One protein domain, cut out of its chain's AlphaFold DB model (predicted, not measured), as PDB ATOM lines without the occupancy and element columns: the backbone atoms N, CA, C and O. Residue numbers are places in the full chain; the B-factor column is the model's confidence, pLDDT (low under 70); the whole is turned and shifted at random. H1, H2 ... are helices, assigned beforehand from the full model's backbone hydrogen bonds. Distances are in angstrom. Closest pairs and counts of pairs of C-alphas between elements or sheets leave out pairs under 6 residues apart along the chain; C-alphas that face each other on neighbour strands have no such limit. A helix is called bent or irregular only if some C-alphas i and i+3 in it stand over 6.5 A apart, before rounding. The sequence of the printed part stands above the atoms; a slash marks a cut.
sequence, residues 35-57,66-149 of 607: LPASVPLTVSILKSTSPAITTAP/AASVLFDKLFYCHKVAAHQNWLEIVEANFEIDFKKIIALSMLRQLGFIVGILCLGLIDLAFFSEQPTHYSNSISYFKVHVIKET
ATOM      1  N   LEU A  35      25.721  33.256 -34.697       24.77
ATOM      2  CA  LEU A  35      24.419  33.768 -35.149       24.77
ATOM      3  C   LEU A  35      24.416  35.304 -34.983       24.77
ATOM      4  O   LEU A  35      24.770  35.787 -33.906       24.77
ATOM      5  N   PRO A  36      24.061  36.103 -36.011       42.09
ATOM      6  CA  PRO A  36      24.250  37.552 -35.966       42.09
ATOM      7  C   PRO A  36      23.181  38.256 -35.116       42.09
ATOM      8  O   PRO A  36      21.992  38.253 -35.436       42.09
ATOM      9  N   ALA A  37      23.622  38.951 -34.066       35.22
ATOM     10  CA  ALA A  37      22.764  39.706 -33.145       35.22
ATOM     11  C   ALA A  37      22.121  40.982 -33.746       35.22
ATOM     12  O   ALA A  37      21.453  41.728 -33.030       35.22
ATOM     13  N   SER A  38      22.307  41.243 -35.044       41.12
ATOM     14  CA  SER A  38      21.788  42.417 -35.759       41.12
ATOM     15  C   SER A  38      20.336  42.266 -36.228       41.12
ATOM     16  O   SER A  38      19.581  43.233 -36.175       41.12
ATOM     17  N   VAL A  39      19.902  41.058 -36.613       35.59
ATOM     18  CA  VAL A  39      18.538  40.800 -37.129       35.59
ATOM     19  C   VAL A  39      17.425  41.263 -36.163       35.59
ATOM     20  O   VAL A  39      16.466  41.888 -36.624       35.59
ATOM     21  N   PRO A  40      17.521  41.057 -34.829       35.00
ATOM     22  CA  PRO A  40      16.530  41.590 -33.893       35.00
ATOM     23  C   PRO A  40      16.465  43.124 -33.846       35.00
ATOM     24  O   PRO A  40      15.410  43.674 -33.531       35.00
ATOM     25  N   LEU A  41      17.562  43.830 -34.146       37.59
ATOM     26  CA  LEU A  41      17.628  45.292 -34.093       37.59
ATOM     27  C   LEU A  41      16.904  45.930 -35.286       37.59
ATOM     28  O   LEU A  41      16.008  46.747 -35.085       37.59
ATOM     29  N   THR A  42      17.198  45.502 -36.517       36.53
ATOM     30  CA  THR A  42      16.510  46.006 -37.719       36.53
ATOM     31  C   THR A  42      15.010  45.708 -37.672       36.53
ATOM     32  O   THR A  42      14.189  46.578 -37.962       36.53
ATOM     33  N   VAL A  43      14.630  44.504 -37.224       33.56
ATOM     34  CA  VAL A  43      13.220  44.091 -37.114       33.56
ATOM     35  C   VAL A  43      12.481  44.831 -35.994       33.56
ATOM     36  O   VAL A  43      11.289  45.101 -36.144       33.56
ATOM     37  N   SER A  44      13.138  45.189 -34.885       36.16
ATOM     38  CA  SER A  44      12.493  45.974 -33.818       36.16
ATOM     39  C   SER A  44      12.376  47.462 -34.161       36.16
ATOM     40  O   SER A  44      11.353  48.068 -33.837       36.16
ATOM     41  N   ILE A  45      13.340  48.031 -34.893       40.91
ATOM     42  CA  ILE A  45      13.222  49.376 -35.477       40.91
ATOM     43  C   ILE A  45      12.046  49.406 -36.464       40.91
ATOM     44  O   ILE A  45      11.093  50.144 -36.239       40.91
ATOM     45  N   LEU A  46      12.032  48.536 -37.482       34.06
ATOM     46  CA  LEU A  46      10.955  48.493 -38.483       34.06
ATOM     47  C   LEU A  46       9.564  48.266 -37.865       34.06
ATOM     48  O   LEU A  46       8.608  48.924 -38.267       34.06
ATOM     49  N   LYS A  47       9.431  47.397 -36.853       35.78
ATOM     50  CA  LYS A  47       8.143  47.170 -36.165       35.78
ATOM     51  C   LYS A  47       7.679  48.339 -35.291       35.78
ATOM     52  O   LYS A  47       6.487  48.416 -35.014       35.78
ATOM     53  N   SER A  48       8.579  49.219 -34.849       36.12
ATOM     54  CA  SER A  48       8.226  50.386 -34.024       36.12
ATOM     55  C   SER A  48       8.043  51.669 -34.839       36.12
ATOM     56  O   SER A  48       7.236  52.511 -34.452       36.12
ATOM     57  N   THR A  49       8.709  51.810 -35.991       37.16
ATOM     58  CA  THR A  49       8.530  52.959 -36.895       37.16
ATOM     59  C   THR A  49       7.415  52.757 -37.921       37.16
ATOM     60  O   THR A  49       6.715  53.718 -38.234       37.16
ATOM     61  N   SER A  50       7.196  51.532 -38.422       33.16
ATOM     62  CA  SER A  50       6.219  51.274 -39.492       33.16
ATOM     63  C   SER A  50       4.794  51.751 -39.165       33.16
ATOM     64  O   SER A  50       4.242  52.470 -40.001       33.16
ATOM     65  N   PRO A  51       4.196  51.480 -37.982       36.28
ATOM     66  CA  PRO A  51       2.856  51.986 -37.670       36.28
ATOM     67  C   PRO A  51       2.810  53.520 -37.645       36.28
ATOM     68  O   PRO A  51       1.951  54.126 -38.274       36.28
ATOM     69  N   ALA A  52       3.799  54.158 -37.011       39.19
ATOM     70  CA  ALA A  52       3.878  55.615 -36.886       39.19
ATOM     71  C   ALA A  52       4.032  56.351 -38.233       39.19
ATOM     72  O   ALA A  52       3.696  57.529 -38.318       39.19
ATOM     73  N   ILE A  53       4.526  55.667 -39.271       41.44
ATOM     74  CA  ILE A  53       4.689  56.207 -40.630       41.44
ATOM     75  C   ILE A  53       3.503  55.835 -41.543       41.44
ATOM     76  O   ILE A  53       3.218  56.567 -42.486       41.44
ATOM     77  N   THR A  54       2.796  54.726 -41.283       35.38
ATOM     78  CA  THR A  54       1.774  54.178 -42.207       35.38
ATOM     79  C   THR A  54       0.324  54.279 -41.729       35.38
ATOM     80  O   THR A  54      -0.572  54.126 -42.555       35.38
ATOM     81  N   THR A  55       0.057  54.550 -40.444       39.66
ATOM     82  CA  THR A  55      -1.320  54.648 -39.905       39.66
ATOM     83  C   THR A  55      -1.708  56.046 -39.415       39.66
ATOM     84  O   THR A  55      -2.778  56.206 -38.833       39.66
ATOM     85  N   ALA A  56      -0.864  57.061 -39.621       38.81
ATOM     86  CA  ALA A  56      -1.251  58.456 -39.418       38.81
ATOM     87  C   ALA A  56      -2.052  58.941 -40.644       38.81
ATOM     88  O   ALA A  56      -1.522  58.876 -41.756       38.81
ATOM     89  N   PRO A  57      -3.302  59.425 -40.496       39.62
ATOM     90  CA  PRO A  57      -4.040  59.986 -41.622       39.62
ATOM     91  C   PRO A  57      -3.330  61.248 -42.128       39.62
ATOM     92  O   PRO A  57      -2.885  62.081 -41.334       39.62
ATOM     93  N   ALA A  66       3.956  68.471 -35.743       75.50
ATOM     94  CA  ALA A  66       4.233  67.030 -35.735       75.50
ATOM     95  C   ALA A  66       5.398  66.647 -36.669       75.50
ATOM     96  O   ALA A  66       6.194  65.762 -36.351       75.50
ATOM     97  N   ALA A  67       5.513  67.333 -37.812       75.19
ATOM     98  CA  ALA A  67       6.512  67.035 -38.834       75.19
ATOM     99  C   ALA A  67       7.945  67.340 -38.362       75.19
ATOM    100  O   ALA A  67       8.834  66.514 -38.559       75.19
ATOM    101  N   SER A  68       8.175  68.477 -37.694       80.25
ATOM    102  CA  SER A  68       9.501  68.847 -37.166       80.25
ATOM    103  C   SER A  68      10.045  67.803 -36.184       80.25
ATOM    104  O   SER A  68      11.161  67.317 -36.355       80.25
ATOM    105  N   VAL A  69       9.219  67.360 -35.231       87.38
ATOM    106  CA  VAL A  69       9.584  66.332 -34.237       87.38
ATOM    107  C   VAL A  69       9.880  64.969 -34.885       87.38
ATOM    108  O   VAL A  69      10.649  64.178 -34.328       87.38
ATOM    109  N   LEU A  70       9.298  64.672 -36.052       87.31
ATOM    110  CA  LEU A  70       9.649  63.488 -36.840       87.31
ATOM    111  C   LEU A  70      11.006  63.670 -37.539       87.31
ATOM    112  O   LEU A  70      11.862  62.791 -37.428       87.31
ATOM    113  N   PHE A  71      11.228  64.815 -38.195       87.19
ATOM    114  CA  PHE A  71      12.494  65.140 -38.863       87.19
ATOM    115  C   PHE A  71      13.689  65.135 -37.900       87.19
ATOM    116  O   PHE A  71      14.704  64.521 -38.220       87.19
ATOM    117  N   ASP A  72      13.565  65.716 -36.702       92.19
ATOM    118  CA  ASP A  72      14.642  65.722 -35.701       92.19
ATOM    119  C   ASP A  72      15.051  64.301 -35.275       92.19
ATOM    120  O   ASP A  72      16.239  63.988 -35.151       92.19
ATOM    121  N   LYS A  73      14.071  63.403 -35.098       92.06
ATOM    122  CA  LYS A  73      14.316  61.991 -34.754       92.06
ATOM    123  C   LYS A  73      14.961  61.230 -35.909       92.06
ATOM    124  O   LYS A  73      15.932  60.509 -35.688       92.06
ATOM    125  N   LEU A  74      14.455  61.409 -37.128       92.19
ATOM    126  CA  LEU A  74      15.006  60.798 -38.340       92.19
ATOM    127  C   LEU A  74      16.457  61.243 -38.582       92.19
ATOM    128  O   LEU A  74      17.337  60.407 -38.784       92.19
ATOM    129  N   PHE A  75      16.739  62.541 -38.439       92.56
ATOM    130  CA  PHE A  75      18.079  63.108 -38.580       92.56
ATOM    131  C   PHE A  75      19.037  62.646 -37.470       92.56
ATOM    132  O   PHE A  75      20.209  62.374 -37.739       92.56
ATOM    133  N   TYR A  76      18.552  62.478 -36.234       95.00
ATOM    134  CA  TYR A  76      19.328  61.857 -35.156       95.00
ATOM    135  C   TYR A  76      19.671  60.390 -35.464       95.00
ATOM    136  O   TYR A  76      20.834  59.999 -35.358       95.00
ATOM    137  N   CYS A  77      18.698  59.585 -35.900       93.56
ATOM    138  CA  CYS A  77      18.937  58.191 -36.274       93.56
ATOM    139  C   CYS A  77      19.901  58.066 -37.467       93.56
ATOM    140  O   CYS A  77      20.807  57.234 -37.421       93.56
ATOM    141  N   HIS A  78      19.788  58.939 -38.474       94.75
ATOM    142  CA  HIS A  78      20.741  59.005 -39.584       94.75
ATOM    143  C   HIS A  78      22.166  59.332 -39.099       94.75
ATOM    144  O   HIS A  78      23.112  58.655 -39.494       94.75
ATOM    145  N   LYS A  79      22.337  60.301 -38.184       94.88
ATOM    146  CA  LYS A  79      23.649  60.619 -37.585       94.88
ATOM    147  C   LYS A  79      24.254  59.442 -36.815       94.88
ATOM    148  O   LYS A  79      25.455  59.211 -36.922       94.88
ATOM    149  N   VAL A  80      23.443  58.689 -36.066       94.62
ATOM    150  CA  VAL A  80      23.905  57.478 -35.364       94.62
ATOM    151  C   VAL A  80      24.345  56.402 -36.363       94.62
ATOM    152  O   VAL A  80      25.425  55.841 -36.199       94.62
ATOM    153  N   ALA A  81      23.568  56.160 -37.423       94.06
ATOM    154  CA  ALA A  81      23.915  55.201 -38.472       94.06
ATOM    155  C   ALA A  81      25.197  55.597 -39.233       94.06
ATOM    156  O   ALA A  81      26.078  54.765 -39.442       94.06
ATOM    157  N   ALA A  82      25.352  56.878 -39.582       94.38
ATOM    158  CA  ALA A  82      26.550  57.399 -40.238       94.38
ATOM    159  C   ALA A  82      27.807  57.280 -39.357       94.38
ATOM    160  O   ALA A  82      28.868  56.896 -39.847       94.38
ATOM    161  N   HIS A  83      27.693  57.555 -38.052       94.81
ATOM    162  CA  HIS A  83      28.809  57.396 -37.116       94.81
ATOM    163  C   HIS A  83      29.186  55.921 -36.908       94.81
ATOM    164  O   HIS A  83      30.370  55.597 -36.885       94.81
ATOM    165  N   GLN A  84      28.197  55.024 -36.833       94.06
ATOM    166  CA  GLN A  84      28.421  53.579 -36.738       94.06
ATOM    167  C   GLN A  84      29.154  53.040 -37.983       94.06
ATOM    168  O   GLN A  84      30.190  52.395 -37.843       94.06
ATOM    169  N   ASN A  85      28.705  53.413 -39.189       94.06
ATOM    170  CA  ASN A  85      29.391  53.078 -40.446       94.06
ATOM    171  C   ASN A  85      30.847  53.570 -40.470       94.06
ATOM    172  O   ASN A  85      31.716  52.892 -41.012       94.06
ATOM    173  N   TRP A  86      31.114  54.763 -39.926       96.06
ATOM    174  CA  TRP A  86      32.462  55.328 -39.877       96.06
ATOM    175  C   TRP A  86      33.376  54.557 -38.918       96.06
ATOM    176  O   TRP A  86      34.497  54.221 -39.292       96.06
ATOM    177  N   LEU A  87      32.884  54.208 -37.722       95.62
ATOM    178  CA  LEU A  87      33.623  53.375 -36.767       95.62
ATOM    179  C   LEU A  87      33.980  52.008 -37.369       95.62
ATOM    180  O   LEU A  87      35.120  51.575 -37.252       95.62
ATOM    181  N   GLU A  88      33.050  51.376 -38.085       95.31
ATOM    182  CA  GLU A  88      33.267  50.073 -38.730       95.31
ATOM    183  C   GLU A  88      34.250  50.134 -39.912       95.31
ATOM    184  O   GLU A  88      34.943  49.154 -40.174       95.31
ATOM    185  N   ILE A  89      34.368  51.276 -40.605       94.00
ATOM    186  CA  ILE A  89      35.442  51.506 -41.593       94.00
ATOM    187  C   ILE A  89      36.803  51.571 -40.894       94.00
ATOM    188  O   ILE A  89      37.764  50.979 -41.379       94.00
ATOM    189  N   VAL A  90      36.892  52.282 -39.768       96.06
ATOM    190  CA  VAL A  90      38.140  52.403 -39.001       96.06
ATOM    191  C   VAL A  90      38.546  51.043 -38.422       96.06
ATOM    192  O   VAL A  90      39.689  50.634 -38.594       96.06
ATOM    193  N   GLU A  91      37.615  50.310 -37.810       96.31
ATOM    194  CA  GLU A  91      37.862  48.981 -37.234       96.31
ATOM    195  C   GLU A  91      38.284  47.960 -38.307       96.31
ATOM    196  O   GLU A  91      39.280  47.260 -38.134       96.31
ATOM    197  N   ALA A  92      37.612  47.938 -39.467       95.56
ATOM    198  CA  ALA A  92      37.948  47.023 -40.563       95.56
ATOM    199  C   ALA A  92      39.317  47.295 -41.215       95.56
ATOM    200  O   ALA A  92      39.868  46.392 -41.840       95.56
ATOM    201  N   ASN A  93      39.874  48.503 -41.069       95.44
ATOM    202  CA  ASN A  93      41.211  48.845 -41.564       95.44
ATOM    203  C   ASN A  93      42.347  48.403 -40.618       95.44
ATOM    204  O   ASN A  93      43.497  48.348 -41.051       95.44
ATOM    205  N   PHE A  94      42.050  48.113 -39.345       97.19
ATOM    206  CA  PHE A  94      43.032  47.655 -38.349       97.19
ATOM    207  C   PHE A  94      42.907  46.166 -37.999       97.19
ATOM    208  O   PHE A  94      43.782  45.611 -37.334       97.19
ATOM    209  N   GLU A  95      41.832  45.511 -38.429       97.25
ATOM    210  CA  GLU A  95      41.595  44.096 -38.177       97.25
ATOM    211  C   GLU A  95      42.322  43.202 -39.198       97.25
ATOM    212  O   GLU A  95      42.308  43.467 -40.397       97.25
ATOM    213  N   ILE A  96      42.951  42.125 -38.718       96.50
ATOM    214  CA  ILE A  96      43.788  41.226 -39.533       96.50
ATOM    215  C   ILE A  96      43.024  39.942 -39.902       96.50
ATOM    216  O   ILE A  96      43.288  39.330 -40.938       96.50
ATOM    217  N   ASP A  97      42.043  39.527 -39.093       96.56
ATOM    218  CA  ASP A  97      41.215  38.357 -39.400       96.56
ATOM    219  C   ASP A  97      40.183  38.672 -40.497       96.56
ATOM    220  O   ASP A  97      39.164  39.329 -40.269       96.56
ATOM    221  N   PHE A  98      40.413  38.108 -41.685       95.19
ATOM    222  CA  PHE A  98      39.531  38.175 -42.851       95.19
ATOM    223  C   PHE A  98      38.054  37.861 -42.540       95.19
ATOM    224  O   PHE A  98      37.156  38.482 -43.116       95.19
ATOM    225  N   LYS A  99      37.770  36.956 -41.592       93.94
ATOM    226  CA  LYS A  99      36.397  36.587 -41.201       93.94
ATOM    227  C   LYS A  99      35.695  37.743 -40.476       93.94
ATOM    228  O   LYS A  99      34.506  37.976 -40.710       93.94
ATOM    229  N   LYS A 100      36.428  38.523 -39.675       92.56
ATOM    230  CA  LYS A 100      35.925  39.757 -39.051       92.56
ATOM    231  C   LYS A 100      35.868  40.930 -40.030       92.56
ATOM    232  O   LYS A 100      34.885  41.663 -39.990       92.56
ATOM    233  N   ILE A 101      36.841  41.083 -40.939       95.12
ATOM    234  CA  ILE A 101      36.792  42.114 -41.999       95.12
ATOM    235  C   ILE A 101      35.492  41.963 -42.807       95.12
ATOM    236  O   ILE A 101      34.776  42.941 -43.029       95.12
ATOM    237  N   ILE A 102      35.120  40.729 -43.176       95.12
ATOM    238  CA  ILE A 102      33.833  40.462 -43.835       95.12
ATOM    239  C   ILE A 102      32.656  40.822 -42.915       95.12
ATOM    240  O   ILE A 102      31.737  41.509 -43.365       95.12
ATOM    241  N   ALA A 103      32.671  40.416 -41.642       95.19
ATOM    242  CA  ALA A 103      31.590  40.721 -40.700       95.19
ATOM    243  C   ALA A 103      31.357  42.238 -40.528       95.19
ATOM    244  O   ALA A 103      30.214  42.689 -40.613       95.19
ATOM    245  N   LEU A 104      32.427  43.024 -40.377       95.44
ATOM    246  CA  LEU A 104      32.390  44.490 -40.329       95.44
ATOM    247  C   LEU A 104      31.900  45.082 -41.659       95.44
ATOM    248  O   LEU A 104      31.088  46.004 -41.661       95.44
ATOM    249  N   SER A 105      32.292  44.510 -42.803       94.50
ATOM    250  CA  SER A 105      31.799  44.959 -44.115       94.50
ATOM    251  C   SER A 105      30.285  44.756 -44.291       94.50
ATOM    252  O   SER A 105      29.620  45.602 -44.891       94.50
ATOM    253  N   MET A 106      29.725  43.673 -43.733       95.50
ATOM    254  CA  MET A 106      28.280  43.412 -43.731       95.50
ATOM    255  C   MET A 106      27.540  44.296 -42.722       95.50
ATOM    256  O   MET A 106      26.426  44.741 -43.004       95.50
ATOM    257  N   LEU A 107      28.152  44.591 -41.572       93.88
ATOM    258  CA  LEU A 107      27.586  45.507 -40.582       93.88
ATOM    259  C   LEU A 107      27.493  46.933 -41.155       93.88
ATOM    260  O   LEU A 107      26.420  47.535 -41.097       93.88
ATOM    261  N   ARG A 108      28.526  47.377 -41.886       95.44
ATOM    262  CA  ARG A 108      28.556  48.671 -42.587       95.44
ATOM    263  C   ARG A 108      27.516  48.764 -43.702       95.44
ATOM    264  O   ARG A 108      26.936  49.823 -43.931       95.44
ATOM    265  N   GLN A 109      27.264  47.666 -44.417       94.75
ATOM    266  CA  GLN A 109      26.174  47.599 -45.399       94.75
ATOM    267  C   GLN A 109      24.812  47.779 -44.707       94.75
ATOM    268  O   GLN A 109      23.999  48.584 -45.159       94.75
ATOM    269  N   LEU A 110      24.587  47.108 -43.571       94.25
ATOM    270  CA  LEU A 110      23.354  47.248 -42.793       94.25
ATOM    271  C   LEU A 110      23.183  48.663 -42.213       94.25
ATOM    272  O   LEU A 110      22.097  49.233 -42.309       94.25
ATOM    273  N   GLY A 111      24.235  49.255 -41.644       93.88
ATOM    274  CA  GLY A 111      24.205  50.625 -41.133       93.88
ATOM    275  C   GLY A 111      23.984  51.663 -42.239       93.88
ATOM    276  O   GLY A 111      23.298  52.660 -42.023       93.88
ATOM    277  N   PHE A 112      24.473  51.421 -43.461       95.00
ATOM    278  CA  PHE A 112      24.164  52.240 -44.637       95.00
ATOM    279  C   PHE A 112      22.687  52.130 -45.054       95.00
ATOM    280  O   PHE A 112      22.030  53.158 -45.217       95.00
ATOM    281  N   ILE A 113      22.130  50.914 -45.125       95.75
ATOM    282  CA  ILE A 113      20.702  50.679 -45.415       95.75
ATOM    283  C   ILE A 113      19.811  51.358 -44.361       95.75
ATOM    284  O   ILE A 113      18.875  52.077 -44.711       95.75
ATOM    285  N   VAL A 114      20.134  51.214 -43.071       92.44
ATOM    286  CA  VAL A 114      19.438  51.921 -41.979       92.44
ATOM    287  C   VAL A 114      19.586  53.439 -42.124       92.44
ATOM    288  O   VAL A 114      18.605  54.161 -41.967       92.44
ATOM    289  N   GLY A 115      20.769  53.936 -42.498       95.38
ATOM    290  CA  GLY A 115      21.008  55.352 -42.776       95.38
ATOM    291  C   GLY A 115      20.128  55.917 -43.897       95.38
ATOM    292  O   GLY A 115      19.627  57.032 -43.753       95.38
ATOM    293  N   ILE A 116      19.892  55.149 -44.968       94.19
ATOM    294  CA  ILE A 116      18.983  55.497 -46.076       94.19
ATOM    295  C   ILE A 116      17.517  55.473 -45.617       94.19
ATOM    296  O   ILE A 116      16.775  56.419 -45.884       94.19
ATOM    297  N   LEU A 117      17.102  54.443 -44.869       93.25
ATOM    298  CA  LEU A 117      15.754  54.364 -44.289       93.25
ATOM    299  C   LEU A 117      15.468  55.550 -43.350       93.25
ATOM    300  O   LEU A 117      14.366  56.096 -43.365       93.25
ATOM    301  N   CYS A 118      16.464  56.010 -42.587       94.12
ATOM    302  CA  CYS A 118      16.356  57.206 -41.746       94.12
ATOM    303  C   CYS A 118      16.273  58.528 -42.529       94.12
ATOM    304  O   CYS A 118      15.882  59.531 -41.943       94.12
ATOM    305  N   LEU A 119      16.586  58.553 -43.829       93.50
ATOM    306  CA  LEU A 119      16.323  59.700 -44.711       93.50
ATOM    307  C   LEU A 119      14.929  59.644 -45.365       93.50
ATOM    308  O   LEU A 119      14.588  60.528 -46.144       93.50
ATOM    309  N   GLY A 120      14.130  58.604 -45.091       93.56
ATOM    310  CA  GLY A 120      12.841  58.370 -45.753       93.56
ATOM    311  C   GLY A 120      12.956  57.837 -47.188       93.56
ATOM    312  O   GLY A 120      11.941  57.654 -47.852       93.56
ATOM    313  N   LEU A 121      14.171  57.544 -47.665       95.31
ATOM    314  CA  LEU A 121      14.458  57.081 -49.028       95.31
ATOM    315  C   LEU A 121      14.209  55.567 -49.174       95.31
ATOM    316  O   LEU A 121      15.103  54.795 -49.521       95.31
ATOM    317  N   ILE A 122      12.983  55.137 -48.866       92.25
ATOM    318  CA  ILE A 122      12.587  53.725 -48.735       92.25
ATOM    319  C   ILE A 122      12.894  52.916 -50.007       92.25
ATOM    320  O   ILE A 122      13.471  51.833 -49.914       92.25
ATOM    321  N   ASP A 123      12.595  53.455 -51.190       90.81
ATOM    322  CA  ASP A 123      12.860  52.766 -52.460       90.81
ATOM    323  C   ASP A 123      14.359  52.530 -52.689       90.81
ATOM    324  O   ASP A 123      14.769  51.449 -53.110       90.81
ATOM    325  N   LEU A 124      15.206  53.507 -52.341       90.06
ATOM    326  CA  LEU A 124      16.661  53.398 -52.473       90.06
ATOM    327  C   LEU A 124      17.241  52.335 -51.526       90.06
ATOM    328  O   LEU A 124      18.196  51.647 -51.890       90.06
ATOM    329  N   ALA A 125      16.644  52.151 -50.344       90.75
ATOM    330  CA  ALA A 125      17.010  51.063 -49.439       90.75
ATOM    331  C   ALA A 125      16.666  49.692 -50.050       90.75
ATOM    332  O   ALA A 125      17.514  48.801 -50.059       90.75
ATOM    333  N   PHE A 126      15.483  49.541 -50.658       82.62
ATOM    334  CA  PHE A 126      15.101  48.302 -51.347       82.62
ATOM    335  C   PHE A 126      15.929  48.013 -52.607       82.62
ATOM    336  O   PHE A 126      16.225  46.850 -52.878       82.62
ATOM    337  N   PHE A 127      16.359  49.033 -53.360       79.88
ATOM    338  CA  PHE A 127      17.326  48.845 -54.449       79.88
ATOM    339  C   PHE A 127      18.735  48.495 -53.939       79.88
ATOM    340  O   PHE A 127      19.475  47.813 -54.644       79.88
ATOM    341  N   SER A 128      19.092  48.885 -52.710       70.94
ATOM    342  CA  SER A 128      20.372  48.521 -52.076       70.94
ATOM    343  C   SER A 128      20.379  47.086 -51.519       70.94
ATOM    344  O   SER A 128      21.410  46.420 -51.570       70.94
ATOM    345  N   GLU A 129      19.241  46.579 -51.027       61.38
ATOM    346  CA  GLU A 129      19.082  45.182 -50.573       61.38
ATOM    347  C   GLU A 129      18.832  44.170 -51.712       61.38
ATOM    348  O   GLU A 129      18.791  42.960 -51.470       61.38
ATOM    349  N   GLN A 130      18.657  44.629 -52.956       52.25
ATOM    350  CA  GLN A 130      18.396  43.750 -54.099       52.25
ATOM    351  C   GLN A 130      19.574  42.793 -54.407       52.25
ATOM    352  O   GLN A 130      20.698  42.993 -53.932       52.25
ATOM    353  N   PRO A 131      19.338  41.687 -55.149       48.88
ATOM    354  CA  PRO A 131      20.143  40.469 -55.016       48.88
ATOM    355  C   PRO A 131      21.620  40.580 -55.409       48.88
ATOM    356  O   PRO A 131      22.373  39.676 -55.067       48.88
ATOM    357  N   THR A 132      22.055  41.662 -56.060       54.31
ATOM    358  CA  THR A 132      23.462  41.938 -56.399       54.31
ATOM    359  C   THR A 132      24.373  42.009 -55.171       54.31
ATOM    360  O   THR A 132      25.468  41.445 -55.181       54.31
ATOM    361  N   HIS A 133      23.943  42.646 -54.077       56.09
ATOM    362  CA  HIS A 133      24.771  42.736 -52.868       56.09
ATOM    363  C   HIS A 133      24.856  41.396 -52.131       56.09
ATOM    364  O   HIS A 133      25.950  40.965 -51.754       56.09
ATOM    365  N   TYR A 134      23.735  40.678 -52.015       53.19
ATOM    366  CA  TYR A 134      23.729  39.324 -51.459       53.19
ATOM    367  C   TYR A 134      24.531  38.338 -52.322       53.19
ATOM    368  O   TYR A 134      25.324  37.576 -51.771       53.19
ATOM    369  N   SER A 135      24.407  38.366 -53.656       52.00
ATOM    370  CA  SER A 135      25.172  37.481 -54.546       52.00
ATOM    371  C   SER A 135      26.673  37.724 -54.445       52.00
ATOM    372  O   SER A 135      27.444  36.764 -54.446       52.00
ATOM    373  N   ASN A 136      27.096  38.984 -54.313       54.59
ATOM    374  CA  ASN A 136      28.511  39.336 -54.244       54.59
ATOM    375  C   ASN A 136      29.114  38.918 -52.897       54.59
ATOM    376  O   ASN A 136      30.103  38.185 -52.881       54.59
ATOM    377  N   SER A 137      28.474  39.258 -51.772       55.22
ATOM    378  CA  SER A 137      28.917  38.825 -50.436       55.22
ATOM    379  C   SER A 137      28.943  37.293 -50.298       55.22
ATOM    380  O   SER A 137      29.915  36.733 -49.789       55.22
ATOM    381  N   ILE A 138      27.939  36.584 -50.833       55.53
ATOM    382  CA  ILE A 138      27.927  35.109 -50.881       55.53
ATOM    383  C   ILE A 138      29.041  34.566 -51.793       55.53
ATOM    384  O   ILE A 138      29.619  33.523 -51.488       55.53
ATOM    385  N   SER A 139      29.391  35.260 -52.880       56.34
ATOM    386  CA  SER A 139      30.482  34.844 -53.774       56.34
ATOM    387  C   SER A 139      31.858  34.953 -53.111       56.34
ATOM    388  O   SER A 139      32.656  34.027 -53.252       56.34
ATOM    389  N   TYR A 140      32.117  36.002 -52.321       50.91
ATOM    390  CA  TYR A 140      33.353  36.106 -51.533       50.91
ATOM    391  C   TYR A 140      33.483  34.961 -50.512       50.91
ATOM    392  O   TYR A 140      34.529  34.313 -50.455       50.91
ATOM    393  N   PHE A 141      32.406  34.626 -49.789       48.47
ATOM    394  CA  PHE A 141      32.381  33.437 -48.923       48.47
ATOM    395  C   PHE A 141      32.618  32.135 -49.708       48.47
ATOM    396  O   PHE A 141      33.418  31.295 -49.292       48.47
ATOM    397  N   LYS A 142      31.957  31.968 -50.861       39.25
ATOM    398  CA  LYS A 142      32.048  30.761 -51.697       39.25
ATOM    399  C   LYS A 142      33.477  30.488 -52.174       39.25
ATOM    400  O   LYS A 142      33.897  29.336 -52.155       39.25
ATOM    401  N   VAL A 143      34.223  31.520 -52.576       50.12
ATOM    402  CA  VAL A 143      35.615  31.371 -53.038       50.12
ATOM    403  C   VAL A 143      36.551  30.926 -51.906       50.12
ATOM    404  O   VAL A 143      37.433  30.107 -52.153       50.12
ATOM    405  N   HIS A 144      36.355  31.403 -50.671       45.78
ATOM    406  CA  HIS A 144      37.254  31.061 -49.558       45.78
ATOM    407  C   HIS A 144      36.990  29.670 -48.960       45.78
ATOM    408  O   HIS A 144      37.932  28.920 -48.717       45.78
ATOM    409  N   VAL A 145      35.721  29.275 -48.781       47.53
ATOM    410  CA  VAL A 145      35.368  27.960 -48.201       47.53
ATOM    411  C   VAL A 145      35.871  26.799 -49.073       47.53
ATOM    412  O   VAL A 145      36.371  25.806 -48.550       47.53
ATOM    413  N   ILE A 146      35.835  26.956 -50.401       46.72
ATOM    414  CA  ILE A 146      36.375  25.976 -51.365       46.72
ATOM    415  C   ILE A 146      37.904  25.801 -51.227       46.72
ATOM    416  O   ILE A 146      38.442  24.783 -51.652       46.72
ATOM    417  N   LYS A 147      38.611  26.761 -50.613       41.34
ATOM    418  CA  LYS A 147      40.071  26.733 -50.437       41.34
ATOM    419  C   LYS A 147      40.526  26.221 -49.061       41.34
ATOM    420  O   LYS A 147      41.662  25.776 -48.944       41.34
ATOM    421  N   GLU A 148      39.668  26.279 -48.037       40.09
ATOM    422  CA  GLU A 148      39.992  25.873 -46.653       40.09
ATOM    423  C   GLU A 148      39.486  24.467 -46.265       40.09
ATOM    424  O   GLU A 148      40.045  23.866 -45.351       40.09
ATOM    425  N   THR A 149      38.457  23.912 -46.924       39.72
ATOM    426  CA  THR A 149      37.871  22.610 -46.530       39.72
ATOM    427  C   THR A 149      37.734  21.627 -47.692       39.72
ATOM    428  O   THR A 149      36.966  21.868 -48.621       39.72
TER     429      THR A 149
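Overview. This is residues 35 to 57 and 66 to 149 of the 607 residues of the protein "NADH-ubiquinone oxidoreductase chain 5" of Melipona quadrifasciata (UniProt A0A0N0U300). A long helical hairpin, H2 and H3 side by side, makes the main body; the short H4 folds back on the last residues of H3, and H5 goes on from H4 in much the same direction along the rod. H1 lies loosely along H3 with few contacts, and residues 142 to 149 at the far end of H5 stick out. The printed part has 107 residues with five named helices, in the order H1, H2, H3, H4, H5, and no named strand; the class is all helix. The whole is loose, with a radius of gyration of the C-alphas of 16.4 A, and its outline is a rod spanning 56 by 27 by 23 A.

Along the chain. H1, residues 39 to 54, begins at C-alpha 39 (18.538, 40.800, -37.129) and is 22.0 A long. It has a kink of 26 degrees near residue 48 and is irregular, but only just: C-alphas 48 and 51 are 6.7 A apart. H2, residues 66 to 94, is the longest helix at 43.4 A and begins at (4.233, 67.030, -35.735). H3, residues 98 to 117, is 28.8 A long. H4 is residues 122 to 128. H5, residues 131 to 148, is 26.0 A long and ends at C-alpha 148 (39.992, 25.873, -46.653).

Arrangement. H1 is close to H3 but not clearly touching it; their closest C-alphas, those of Thr 42 and Val 114, are 7.9 A apart. The two run the same way at a shallow tilt of 6 degrees. H1 is apart from H2, H4 and H5. H2 and H3 touch and form a hairpin, running opposite ways at a shallow tilt of 16 degrees; their closest C-alphas are those of His 78 and Gly 115, 4.9 A apart. H3 touches H4 with residues 113 to 117 alone, in a second hairpin with a shallow tilt of 25 degrees, opposite ways; the closest C-alphas, of Ile 113 and Ala 125, are 5.5 A apart. H4 and H5 meet only through their link. H3 and H5 are near each other, with 9 pairs of C-alphas within 10 A. Every O i to N i+4 pair is within hydrogen-bond range in H3 and H4, against 10 of 12 in H1, 23 of 25 in H2 and 12 of 14 in H5.

Size, cuts and confidence. The two C-alphas farthest apart, those of Ala 66 and Thr 149, are 56.8 A apart. Residues 58 to 65 are not printed, and C-alphas 57 and 66 are 12.4 A apart across the cut, which lies in the link from H1 to H2. The links H2 to H3, H3 to H4 and H4 to H5 are tight. Residues 142 to 149, of which 142 to 148 belong to H5, stand free; without them the body spans 49 by 26 by 23 A. The mean pLDDT of the printed part is 72.1, and residues 35 to 57 and 129 to 149 are under 70.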